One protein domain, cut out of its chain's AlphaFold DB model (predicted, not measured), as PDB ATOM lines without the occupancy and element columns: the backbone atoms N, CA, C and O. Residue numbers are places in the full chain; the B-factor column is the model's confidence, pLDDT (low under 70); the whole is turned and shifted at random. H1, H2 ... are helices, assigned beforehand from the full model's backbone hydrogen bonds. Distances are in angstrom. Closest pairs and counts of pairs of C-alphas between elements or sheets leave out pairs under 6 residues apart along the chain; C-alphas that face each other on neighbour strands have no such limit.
ATOM      1  N   ALA A  15     153.454   7.222  87.587       88.50
ATOM      2  CA  ALA A  15     154.305   7.499  88.731       88.50
ATOM      3  C   ALA A  15     155.562   8.221  88.236       88.50
ATOM      4  O   ALA A  15     156.392   7.614  87.561       88.50
ATOM      5  N   SER A  16     155.720   9.496  88.594       80.06
ATOM      6  CA  SER A  16     156.883  10.324  88.232       80.06
ATOM      7  C   SER A  16     158.096  10.129  89.159       80.06
ATOM      8  O   SER A  16     159.123  10.773  88.966       80.06
ATOM      9  N   ARG A  17     158.003   9.240  90.165       82.31
ATOM     10  CA  ARG A  17     159.096   8.820  91.078       82.31
ATOM     11  C   ARG A  17     159.948   9.967  91.649       82.31
ATOM     12  O   ARG A  17     161.156   9.842  91.809       82.31
ATOM     13  N   GLY A  18     159.320  11.093  91.980       81.94
ATOM     14  CA  GLY A  18     160.008  12.237  92.588       81.94
ATOM     15  C   GLY A  18     160.743  13.152  91.604       81.94
ATOM     16  O   GLY A  18     161.257  14.182  92.038       81.94
ATOM     17  N   VAL A  19     160.725  12.857  90.296       85.56
ATOM     18  CA  VAL A  19     161.282  13.742  89.256       85.56
ATOM     19  C   VAL A  19     160.633  15.122  89.340       85.56
ATOM     20  O   VAL A  19     161.344  16.113  89.452       85.56
ATOM     21  N   GLY A  20     159.299  15.205  89.422       87.06
ATOM     22  CA  GLY A  20     158.592  16.490  89.543       87.06
ATOM     23  C   GLY A  20     159.060  17.329  90.739       87.06
ATOM     24  O   GLY A  20     159.329  18.524  90.602       87.06
ATOM     25  N   ARG A  21     159.272  16.693  91.901       89.69
ATOM     26  CA  ARG A  21     159.831  17.364  93.086       89.69
ATOM     27  C   ARG A  21     161.258  17.849  92.845       89.69
ATOM     28  O   ARG A  21     161.578  18.962  93.249       89.69
ATOM     29  N   ALA A  22     162.103  17.050  92.198       92.06
ATOM     30  CA  ALA A  22     163.481  17.433  91.902       92.06
ATOM     31  C   ALA A  22     163.559  18.626  90.933       92.06
ATOM     32  O   ALA A  22     164.377  19.523  91.131       92.06
ATOM     33  N   LEU A  23     162.684  18.674  89.921       93.31
ATOM     34  CA  LEU A  23     162.584  19.812  88.998       93.31
ATOM     35  C   LEU A  23     162.103  21.074  89.719       93.31
ATOM     36  O   LEU A  23     162.699  22.139  89.556       93.31
ATOM     37  N   SER A  24     161.075  20.942  90.563       93.81
ATOM     38  CA  SER A  24     160.592  22.032  91.414       93.81
ATOM     39  C   SER A  24     161.674  22.531  92.368       93.81
ATOM     40  O   SER A  24     161.795  23.739  92.541       93.81
ATOM     41  N   ALA A  25     162.468  21.639  92.967       96.06
ATOM     42  CA  ALA A  25     163.555  22.008  93.871       96.06
ATOM     43  C   ALA A  25     164.629  22.837  93.155       96.06
ATOM     44  O   ALA A  25     165.005  23.901  93.641       96.06
ATOM     45  N   ALA A  26     165.060  22.384  91.974       96.69
ATOM     46  CA  ALA A  26     166.060  23.081  91.170       96.69
ATOM     47  C   ALA A  26     165.569  24.464  90.713       96.69
ATOM     48  O   ALA A  26     166.295  25.450  90.818       96.69
ATOM     49  N   ALA A  27     164.318  24.561  90.250       97.44
ATOM     50  CA  ALA A  27     163.721  25.837  89.860       97.44
ATOM     51  C   ALA A  27     163.528  26.784  91.057       97.44
ATOM     52  O   ALA A  27     163.728  27.991  90.932       97.44
ATOM     53  N   PHE A  28     163.157  26.243  92.221       97.94
ATOM     54  CA  PHE A  28     163.000  27.015  93.451       97.94
ATOM     55  C   PHE A  28     164.333  27.622  93.889       97.94
ATOM     56  O   PHE A  28     164.400  28.825  94.139       97.94
ATOM     57  N   GLU A  29     165.399  26.822  93.921       97.94
ATOM     58  CA  GLU A  29     166.739  27.290  94.281       97.94
ATOM     59  C   GLU A  29     167.270  28.318  93.281       97.94
ATOM     60  O   GLU A  29     167.775  29.361  93.688       97.94
ATOM     61  N   GLN A  30     167.054  28.098  91.982       97.31
ATOM     62  CA  GLN A  30     167.448  29.045  90.938       97.31
ATOM     63  C   GLN A  30     166.802  30.431  91.109       97.31
ATOM     64  O   GLN A  30     167.430  31.440  90.795       97.31
ATOM     65  N   VAL A  31     165.550  30.500  91.574       97.50
ATOM     66  CA  VAL A  31     164.812  31.771  91.696       97.50
ATOM     67  C   VAL A  31     164.985  32.430  93.055       97.50
ATOM     68  O   VAL A  31     165.081  33.651  93.131       97.50
ATOM     69  N   THR A  32     165.016  31.640  94.124       96.69
ATOM     70  CA  THR A  32     165.062  32.154  95.500       96.69
ATOM     71  C   THR A  32     166.478  32.258  96.061       96.69
ATOM     72  O   THR A  32     166.683  32.910  97.083       96.69
ATOM     73  N   GLY A  33     167.451  31.593  95.430       96.81
ATOM     74  CA  GLY A  33     168.810  31.440  95.946       96.81
ATOM     75  C   GLY A  33     168.912  30.514  97.163       96.81
ATOM     76  O   GLY A  33     169.978  30.443  97.771       96.81
ATOM     77  N   GLN A  34     167.828  29.828  97.553       97.00
ATOM     78  CA  GLN A  34     167.806  28.920  98.701       97.00
ATOM     79  C   GLN A  34     167.395  27.499  98.294       97.00
ATOM     80  O   GLN A  34     166.432  27.331  97.545       97.00
ATOM     81  N   PRO A  35     168.053  26.454  98.830       97.25
ATOM     82  CA  PRO A  35     167.669  25.079  98.539       97.25
ATOM     83  C   PRO A  35     166.277  24.768  99.103       97.25
ATOM     84  O   PRO A  35     165.962  25.106 100.249       97.25
ATOM     85  N   MET A  36     165.455  24.067  98.318       97.38
ATOM     86  CA  MET A  36     164.107  23.654  98.721       97.38
ATOM     87  C   MET A  36     164.166  22.474  99.707       97.38
ATOM     88  O   MET A  36     164.145  21.307  99.313       97.38
ATOM     89  N   ARG A  37     164.240  22.777 101.005       95.50
ATOM     90  CA  ARG A  37     164.319  21.780 102.090       95.50
ATOM     91  C   ARG A  37     162.980  21.089 102.316       95.50
ATOM     92  O   ARG A  37     162.905  19.868 102.420       95.50
ATOM     93  N   ASN A  38     161.919  21.885 102.350       93.81
ATOM     94  CA  ASN A  38     160.551  21.421 102.540       93.81
ATOM     95  C   ASN A  38     159.718  21.765 101.307       93.81
ATOM     96  O   ASN A  38     160.053  22.677 100.565       93.81
ATOM     97  N   GLN A  39     158.623  21.053 101.074       92.62
ATOM     98  CA  GLN A  39     157.676  21.412 100.019       92.62
ATOM     99  C   GLN A  39     156.287  21.437 100.626       92.62
ATOM    100  O   GLN A  39     155.962  20.571 101.443       92.62
ATOM    101  N   ALA A  40     155.478  22.415 100.226       91.44
ATOM    102  CA  ALA A  40     154.070  22.415 100.579       91.44
ATOM    103  C   ALA A  40     153.397  21.132 100.066       91.44
ATOM    104  O   ALA A  40     153.778  20.585  99.028       91.44
ATOM    105  N   LYS A  41     152.390  20.648 100.797       85.94
ATOM    106  CA  LYS A  41     151.632  19.461 100.395       85.94
ATOM    107  C   LYS A  41     150.954  19.725  99.044       85.94
ATOM    108  O   LYS A  41     150.136  20.634  98.927       85.94
ATOM    109  N   ILE A  42     151.297  18.919  98.044       79.88
ATOM    110  CA  ILE A  42     150.701  18.964  96.707       79.88
ATOM    111  C   ILE A  42     149.440  18.099  96.748       79.88
ATOM    112  O   ILE A  42     149.527  16.878  96.690       79.88
ATOM    113  N   ASP A  43     148.282  18.729  96.925       74.81
ATOM    114  CA  ASP A  43     146.986  18.044  97.030       74.81
ATOM    115  C   ASP A  43     145.960  18.744  96.123       74.81
ATOM    116  O   ASP A  43     145.122  19.523  96.573       74.81
ATOM    117  N   GLY A  44     146.132  18.591  94.804       71.69
ATOM    118  CA  GLY A  44     145.249  19.190  93.789       71.69
ATOM    119  C   GLY A  44     145.288  20.724  93.694       71.69
ATOM    120  O   GLY A  44     144.413  21.333  93.076       71.69
ATOM    121  N   ILE A  45     146.283  21.370  94.305       83.88
ATOM    122  CA  ILE A  45     146.454  22.828  94.275       83.88
ATOM    123  C   ILE A  45     147.339  23.275  93.108       83.88
ATOM    124  O   ILE A  45     148.177  22.536  92.606       83.88
ATOM    125  N   THR A  46     147.162  24.521  92.669       88.50
ATOM    126  CA  THR A  46     147.913  25.069  91.532       88.50
ATOM    127  C   THR A  46     149.383  25.307  91.867       88.50
ATOM    128  O   THR A  46     149.690  25.726  92.984       88.50
ATOM    129  N   GLU A  47     150.252  25.222  90.859       91.12
ATOM    130  CA  GLU A  47     151.692  25.517  90.953       91.12
ATOM    131  C   GLU A  47     152.003  26.850  91.656       91.12
ATOM    132  O   GLU A  47     152.893  26.929  92.493       91.12
ATOM    133  N   ALA A  48     151.216  27.899  91.394       93.19
ATOM    134  CA  ALA A  48     151.395  29.201  92.043       93.19
ATOM    135  C   ALA A  48     151.190  29.150  93.565       93.19
ATOM    136  O   ALA A  48     151.879  29.839  94.315       93.19
ATOM    137  N   VAL A  49     150.240  28.332  94.025       94.12
ATOM    138  CA  VAL A  49     149.992  28.122  95.454       94.12
ATOM    139  C   VAL A  49     151.091  27.244  96.040       94.12
ATOM    140  O   VAL A  49     151.617  27.592  97.091       94.12
ATOM    141  N   ILE A  50     151.493  26.172  95.348       94.19
ATOM    142  CA  ILE A  50     152.593  25.297  95.786       94.19
ATOM    143  C   ILE A  50     153.869  26.114  95.979       94.19
ATOM    144  O   ILE A  50     154.474  26.038  97.047       94.19
ATOM    145  N   PHE A  51     154.241  26.937  94.998       96.50
ATOM    146  CA  PHE A  51     155.410  27.809  95.070       96.50
ATOM    147  C   PHE A  51     155.323  28.775  96.253       96.50
ATOM    148  O   PHE A  51     156.229  28.809  97.081       96.50
ATOM    149  N   ARG A  52     154.212  29.513  96.383       96.19
ATOM    150  CA  ARG A  52     154.033  30.496  97.460       96.19
ATOM    151  C   ARG A  52     154.069  29.854  98.845       96.19
ATOM    152  O   ARG A  52     154.744  30.361  99.735       96.19
ATOM    153  N   GLU A  53     153.334  28.763  99.055       96.31
ATOM    154  CA  GLU A  53     153.319  28.081 100.354       96.31
ATOM    155  C   GLU A  53     154.667  27.411 100.643       96.31
ATOM    156  O   GLU A  53     155.137  27.452 101.776       96.31
ATOM    157  N   THR A  54     155.350  26.886  99.621       97.12
ATOM    158  CA  THR A  54     156.719  26.374  99.770       97.12
ATOM    159  C   THR A  54     157.683  27.497 100.145       97.12
ATOM    160  O   THR A  54     158.465  27.326 101.072       97.12
ATOM    161  N   ALA A  55     157.601  28.670  99.519       97.19
ATOM    162  CA  ALA A  55     158.422  29.829  99.864       97.19
ATOM    163  C   ALA A  55     158.218  30.271 101.325       97.19
ATOM    164  O   ALA A  55     159.194  30.494 102.042       97.19
ATOM    165  N   LYS A  56     156.969  30.277 101.813       96.75
ATOM    166  CA  LYS A  56     156.660  30.572 103.223       96.75
ATOM    167  C   LYS A  56     157.322  29.600 104.199       96.75
ATOM    168  O   LYS A  56     157.792  30.040 105.244       96.75
ATOM    169  N   LEU A  57     157.417  28.309 103.860       97.31
ATOM    170  CA  LEU A  57     158.132  27.319 104.685       97.31
ATOM    171  C   LEU A  57     159.633  27.627 104.827       97.31
ATOM    172  O   LEU A  57     160.273  27.104 105.736       97.31
ATOM    173  N   HIS A  58     160.185  28.467 103.949       97.44
ATOM    174  CA  HIS A  58     161.576  28.923 103.979       97.44
ATOM    175  C   HIS A  58     161.704  30.380 104.457       97.44
ATOM    176  O   HIS A  58     162.774  30.970 104.349       97.44
ATOM    177  N   GLY A  59     160.625  30.980 104.976       97.44
ATOM    178  CA  GLY A  59     160.622  32.373 105.431       97.44
ATOM    179  C   GLY A  59     160.696  33.403 104.299       97.44
ATOM    180  O   GLY A  59     161.036  34.557 104.545       97.44
ATOM    181  N   ILE A  60     160.383  33.006 103.062       97.31
ATOM    182  CA  ILE A  60     160.474  33.863 101.879       97.31
ATOM    183  C   ILE A  60     159.085  34.403 101.539       97.31
ATOM    184  O   ILE A  60     158.133  33.645 101.329       97.31
ATOM    185  N   THR A  61     158.976  35.727 101.446       96.00
ATOM    186  CA  THR A  61     157.795  36.384 100.872       96.00
ATOM    187  C   THR A  61     157.998  36.498  99.369       96.00
ATOM    188  O   THR A  61     159.025  37.003  98.935       96.00
ATOM    189  N   THR A  62     157.038  36.007  98.590       95.56
ATOM    190  CA  THR A  62     157.100  35.990  97.123       95.56
ATOM    191  C   THR A  62     155.956  36.787  96.524       95.56
ATOM    192  O   THR A  62     154.852  36.830  97.081       95.56
ATOM    193  N   ASP A  63     156.214  37.392  95.371       95.81
ATOM    194  CA  ASP A  63     155.213  38.094  94.584       95.81
ATOM    195  C   ASP A  63     154.901  37.383  93.255       95.81
ATOM    196  O   ASP A  63     155.267  36.230  93.000       95.81
ATOM    197  N   ARG A  64     154.136  38.064  92.396       95.19
ATOM    198  CA  ARG A  64     153.752  37.523  91.092       95.19
ATOM    199  C   ARG A  64     154.949  37.355  90.150       95.19
ATOM    200  O   ARG A  64     154.970  36.393  89.385       95.19
ATOM    201  N   SER A  65     155.904  38.276  90.195       97.06
ATOM    202  CA  SER A  65     157.092  38.256  89.345       97.06
ATOM    203  C   SER A  65     158.026  37.104  89.719       97.06
ATOM    204  O   SER A  65     158.553  36.432  88.828       97.06
ATOM    205  N   ASP A  66     158.135  36.787  91.013       97.50
ATOM    206  CA  ASP A  66     158.879  35.621  91.497       97.50
ATOM    207  C   ASP A  66     158.273  34.321  90.973       97.50
ATOM    208  O   ASP A  66     158.983  33.454  90.461       97.50
ATOM    209  N   PHE A  67     156.942  34.205  91.020       97.75
ATOM    210  CA  PHE A  67     156.258  33.046  90.454       97.75
ATOM    211  C   PHE A  67     156.489  32.920  88.942       97.75
ATOM    212  O   PHE A  67     156.670  31.816  88.437       97.75
ATOM    213  N   GLU A  68     156.498  34.024  88.195       97.88
ATOM    214  CA  GLU A  68     156.743  33.988  86.748       97.88
ATOM    215  C   GLU A  68     158.175  33.557  86.410       97.88
ATOM    216  O   GLU A  68     158.385  32.796  85.459       97.88
ATOM    217  N   ARG A  69     159.158  33.974  87.218       98.00
ATOM    218  CA  ARG A  69     160.537  33.469  87.136       98.00
ATOM    219  C   ARG A  69     160.594  31.980  87.462       98.00
ATOM    220  O   ARG A  69     161.210  31.226  86.712       98.00
ATOM    221  N   PHE A  70     159.901  31.550  88.517       98.06
ATOM    222  CA  PHE A  70     159.840  30.146  88.924       98.06
ATOM    223  C   PHE A  70     159.197  29.271  87.852       98.06
ATOM    224  O   PHE A  70     159.772  28.261  87.470       98.06
ATOM    225  N   ALA A  71     158.058  29.678  87.292       97.19
ATOM    226  CA  ALA A  71     157.366  28.930  86.247       97.19
ATOM    227  C   ALA A  71     158.223  28.772  84.979       97.19
ATOM    228  O   ALA A  71     158.219  27.709  84.351       97.19
ATOM    229  N   ARG A  72     158.993  29.807  84.617       97.94
ATOM    230  CA  ARG A  72     159.949  29.743  83.504       97.94
ATOM    231  C   ARG A  72     161.084  28.766  83.802       97.94
ATOM    232  O   ARG A  72     161.295  27.848  83.014       97.94
ATOM    233  N   ALA A  73     161.744  28.918  84.951       97.31
ATOM    234  CA  ALA A  73     162.814  28.019  85.379       97.31
ATOM    235  C   ALA A  73     162.319  26.565  85.447       97.31
ATOM    236  O   ALA A  73     162.954  25.661  84.915       97.31
ATOM    237  N   LEU A  74     161.130  26.341  86.007       96.12
ATOM    238  CA  LEU A  74     160.503  25.028  86.090       96.12
ATOM    239  C   LEU A  74     160.256  24.432  84.703       96.12
ATOM    240  O   LEU A  74     160.547  23.260  84.482       96.12
ATOM    241  N   THR A  75     159.765  25.228  83.754       94.69
ATOM    242  CA  THR A  75     159.563  24.783  82.367       94.69
ATOM    243  C   THR A  75     160.887  24.380  81.717       94.69
ATOM    244  O   THR A  75     160.968  23.326  81.089       94.69
ATOM    245  N   GLU A  76     161.946  25.169  81.904       94.94
ATOM    246  CA  GLU A  76     163.284  24.844  81.394       94.94
ATOM    247  C   GLU A  76     163.824  23.539  81.992       94.94
ATOM    248  O   GLU A  76     164.357  22.705  81.257       94.94
ATOM    249  N   GLN A  77     163.633  23.321  83.299       93.19
ATOM    250  CA  GLN A  77     164.005  22.068  83.963       93.19
ATOM    251  C   GLN A  77     163.239  20.874  83.372       93.19
ATOM    252  O   GLN A  77     163.852  19.854  83.060       93.19
ATOM    253  N   HIS A  78     161.928  21.010  83.135       89.81
ATOM    254  CA  HIS A  78     161.119  19.962  82.499       89.81
ATOM    255  C   HIS A  78     161.596  19.630  81.085       89.81
ATOM    256  O   HIS A  78     161.683  18.456  80.738       89.81
ATOM    257  N   VAL A  79     161.929  20.637  80.273       91.19
ATOM    258  CA  VAL A  79     162.427  20.413  78.907       91.19
ATOM    259  C   VAL A  79     163.781  19.708  78.932       91.19
ATOM    260  O   VAL A  79     163.967  18.715  78.232       91.19
ATOM    261  N   ARG A  80     164.714  20.182  79.766       89.50
ATOM    262  CA  ARG A  80     166.070  19.615  79.863       89.50
ATOM    263  C   ARG A  80     166.067  18.174  80.365       89.50
ATOM    264  O   ARG A  80     166.852  17.366  79.886       89.50
ATOM    265  N   ARG A  81     165.174  17.852  81.304       85.25
ATOM    266  CA  ARG A  81     165.129  16.559  82.006       85.25
ATOM    267  C   ARG A  81     163.958  15.678  81.561       85.25
ATOM    268  O   ARG A  81     163.611  14.705  82.224       85.25
ATOM    269  N   ALA A  82     163.361  15.977  80.406       83.25
ATOM    270  CA  ALA A  82     162.270  15.185  79.841       83.25
ATOM    271  C   ALA A  82     162.677  13.723  79.576       83.25
ATOM    272  O   ALA A  82     161.836  12.826  79.646       83.25
ATOM    273  N   ALA A  83     163.955  13.478  79.268       82.69
ATOM    274  CA  ALA A  83     164.496  12.130  79.115       82.69
ATOM    275  C   ALA A  83     164.468  11.349  80.440       82.69
ATOM    276  O   ALA A  83     163.958  10.235  80.468       82.69
ATOM    277  N   GLU A  84     164.876  11.969  81.550       81.75
ATOM    278  CA  GLU A  84     164.852  11.341  82.878       81.75
ATOM    279  C   GLU A  84     163.433  10.944  83.305       81.75
ATOM    280  O   GLU A  84     163.228   9.894  83.909       81.75
ATOM    281  N   LEU A  85     162.423  11.750  82.955       79.50
ATOM    282  CA  LEU A  85     161.029  11.387  83.218       79.50
ATOM    283  C   LEU A  85     160.599  10.145  82.422       79.50
ATOM    284  O   LEU A  85     159.800   9.359  82.926       79.50
ATOM    285  N   ARG A  86     161.119   9.942  81.206       80.31
ATOM    286  CA  ARG A  86     160.861   8.713  80.435       80.31
ATOM    287  C   ARG A  86     161.588   7.503  81.013       80.31
ATOM    288  O   ARG A  86     161.046   6.408  80.946       80.31
ATOM    289  N   GLU A  87     162.786   7.698  81.553       84.50
ATOM    290  CA  GLU A  87     163.607   6.618  82.110       84.50
ATOM    291  C   GLU A  87     163.130   6.168  83.495       84.50
ATOM    292  O   GLU A  87     163.093   4.975  83.789       84.50
ATOM    293  N   HIS A  88     162.745   7.112  84.356       83.56
ATOM    294  CA  HIS A  88     162.366   6.828  85.743       83.56
ATOM    295  C   HIS A  88     160.852   6.790  85.964       83.56
ATOM    296  O   HIS A  88     160.363   6.137  86.898       83.56
ATOM    297  N   GLY A  89     160.095   7.487  85.119       84.19
ATOM    298  CA  GLY A  89     158.645   7.452  85.146       84.19
ATOM    299  C   GLY A  89     158.111   6.108  84.662       84.19
ATOM    300  O   GLY A  89     158.694   5.445  83.809       84.19
ATOM    301  N   SER A  90     156.970   5.692  85.200       89.19
ATOM    302  CA  SER A  90     156.265   4.514  84.689       89.19
ATOM    303  C   SER A  90     154.765   4.741  84.682       89.19
ATOM    304  O   SER A  90     154.230   5.358  85.603       89.19
ATOM    305  N   ALA A  91     154.075   4.190  83.684       92.31
ATOM    306  CA  ALA A  91     152.622   4.093  83.727       92.31
ATOM    307  C   ALA A  91     152.192   3.259  84.943       92.31
ATOM    308  O   ALA A  91     152.823   2.249  85.268       92.31
ATOM    309  N   LEU A  92     151.129   3.687  85.620       92.56
ATOM    310  CA  LEU A  92     150.554   2.916  86.714       92.56
ATOM    311  C   LEU A  92     149.833   1.667  86.175       92.56
ATOM    312  O   LEU A  92     149.311   1.691  85.053       92.56
ATOM    313  N   PRO A  93     149.786   0.565  86.950       94.88
ATOM    314  CA  PRO A  93     149.072  -0.641  86.545       94.88
ATOM    315  C   PRO A  93     147.628  -0.334  86.137       94.88
ATOM    316  O   PRO A  93     146.900   0.356  86.845       94.88
ATOM    317  N   GLY A  94     147.214  -0.832  84.971       93.62
ATOM    318  CA  GLY A  94     145.864  -0.619  84.443       93.62
ATOM    319  C   GLY A  94     145.622   0.734  83.761       93.62
ATOM    320  O   GLY A  94     144.607   0.856  83.081       93.62
ATOM    321  N   ALA A  95     146.542   1.707  83.838       94.06
ATOM    322  CA  ALA A  95     146.369   3.020  83.206       94.06
ATOM    323  C   ALA A  95     146.179   2.908  81.682       94.06
ATOM    324  O   ALA A  95     145.211   3.428  81.126       94.06
ATOM    325  N   ALA A  96     147.049   2.153  81.004       93.12
ATOM    326  CA  ALA A  96     146.940   1.927  79.561       93.12
ATOM    327  C   ALA A  96     145.627   1.215  79.183       93.12
ATOM    328  O   ALA A  96     144.945   1.620  78.240       93.12
ATOM    329  N   THR A  97     145.237   0.194  79.950       93.88
ATOM    330  CA  THR A  97     143.986  -0.551  79.740       93.88
ATOM    331  C   THR A  97     142.761   0.343  79.923       93.88
ATOM    332  O   THR A  97     141.846   0.303  79.102       93.88
ATOM    333  N   ALA A  98     142.743   1.179  80.964       91.88
ATOM    334  CA  ALA A  98     141.651   2.108  81.236       91.88
ATOM    335  C   ALA A  98     141.495   3.137  80.106       91.88
ATOM    336  O   ALA A  98     140.392   3.317  79.588       91.88
ATOM    337  N   LEU A  99     142.603   3.743  79.661       91.88
ATOM    338  CA  LEU A  99     142.604   4.681  78.535       91.88
ATOM    339  C   LEU A  99     142.097   4.024  77.244       91.88
ATOM    340  O   LEU A  99     141.281   4.612  76.535       91.88
ATOM    341  N   TRP A 100     142.524   2.790  76.963       91.88
ATOM    342  CA  TRP A 100     142.074   2.031  75.796       91.88
ATOM    343  C   TRP A 100     140.579   1.683  75.851       91.88
ATOM    344  O   TRP A 100     139.859   1.847  74.867       91.88
ATOM    345  N   LEU A 101     140.067   1.246  77.004       90.38
ATOM    346  CA  LEU A 101     138.638   0.955  77.167       90.38
ATOM    347  C   LEU A 101     137.780   2.217  77.003       90.38
ATOM    348  O   LEU A 101     136.720   2.174  76.371       90.38
ATOM    349  N   CYS A 102     138.243   3.343  77.548       86.00
ATOM    350  CA  CYS A 102     137.565   4.627  77.427       86.00
ATOM    351  C   CYS A 102     137.575   5.160  75.990       86.00
ATOM    352  O   CYS A 102     136.552   5.685  75.556       86.00
ATOM    353  N   SER A 103     138.669   4.989  75.238       83.00
ATOM    354  CA  SER A 103     138.755   5.455  73.845       83.00
ATOM    355  C   SER A 103     137.874   4.655  72.880       83.00
ATOM    356  O   SER A 103     137.424   5.185  71.867       83.00
ATOM    357  N   ARG A 104     137.580   3.386  73.200       75.81
ATOM    358  CA  ARG A 104     136.708   2.518  72.387       75.81
ATOM    359  C   ARG A 104     135.218   2.791  72.560       75.81
ATOM    360  O   ARG A 104     134.429   2.446  71.679       75.81
ATOM    361  N   ARG A 105     134.802   3.398  73.673       68.25
ATOM    362  CA  ARG A 105     133.437   3.923  73.809       68.25
ATOM    363  C   ARG A 105     133.386   5.259  73.065       68.25
ATOM    364  O   ARG A 105     134.323   6.035  73.175       68.25
TER     365      ARG A 105
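What this domain is: This is residues 15 to 105 of the 129 residues of an uncharacterized protein of Streptomyces sp. RB5 (UniProt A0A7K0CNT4). Two helices, H1 and H3, cross at a steep angle to make the core; H2 packs nearly at right angles on residues 67 to 70 of H3, and short H4 follows the far end of H3. Beyond this body, residues 94 to 105, with H5, stick out as an arm that adds to the length. The printed part has 91 residues with five named helices, H1 to H5 in chain order, and no named strand: the class is all helix. It is loose, with a radius of gyration of the C-alphas of 15.8 A, and spans 49 by 25 by 21 A.

How they stand to each other: H1, residues 19 to 32, touches H3, residues 64 to 80, at a steep tilt of 45 degrees, opposite ways; their closest C-alphas, of Ala 27 and Leu 74, are 5.0 A apart. H2, residues 47 to 57, is close to H1 but not clearly touching, with the C-alphas of Phe 28 and Phe 51 closest at 7.8 A. H2 touches residues 67 to 70 of H3 alone, only just about perpendicular at 70.5 degrees, closest at the C-alphas of Ala 48 and Phe 67, 6.4 A. H4, residues 82 to 88, and H3 meet only through their link. H4 only just touches H1, at residue 19 alone, with 3 pairs of C-alphas within 8 A; the closest, of Val 19 and Leu 85, are 6.5 A apart. H5, residues 95 to 104, touches no helix. In H1 to H5 every O i to N i+4 pair is within hydrogen-bond range.

Where its parts are: H1 begins at C-alpha 19, (161.282, 13.742, 89.256), and is 19.8 A long; H2 is 15.3 A. H3, the longest, is 24.5 A, from C-alpha 64 at (153.752, 37.523, 91.092). H4 is 10.2 A and H5 14.5 A, ending at C-alpha 104, (136.708, 2.518, 72.387).

The domain as a whole: The farthest C-alphas, of Gly 59 and Arg 104, are 50.5 A apart. The printed part has no cut. The link from H1 to H2, residues 33 to 46, is long. Mean pLDDT of the printed part is 91.4; residue 105 is under 70.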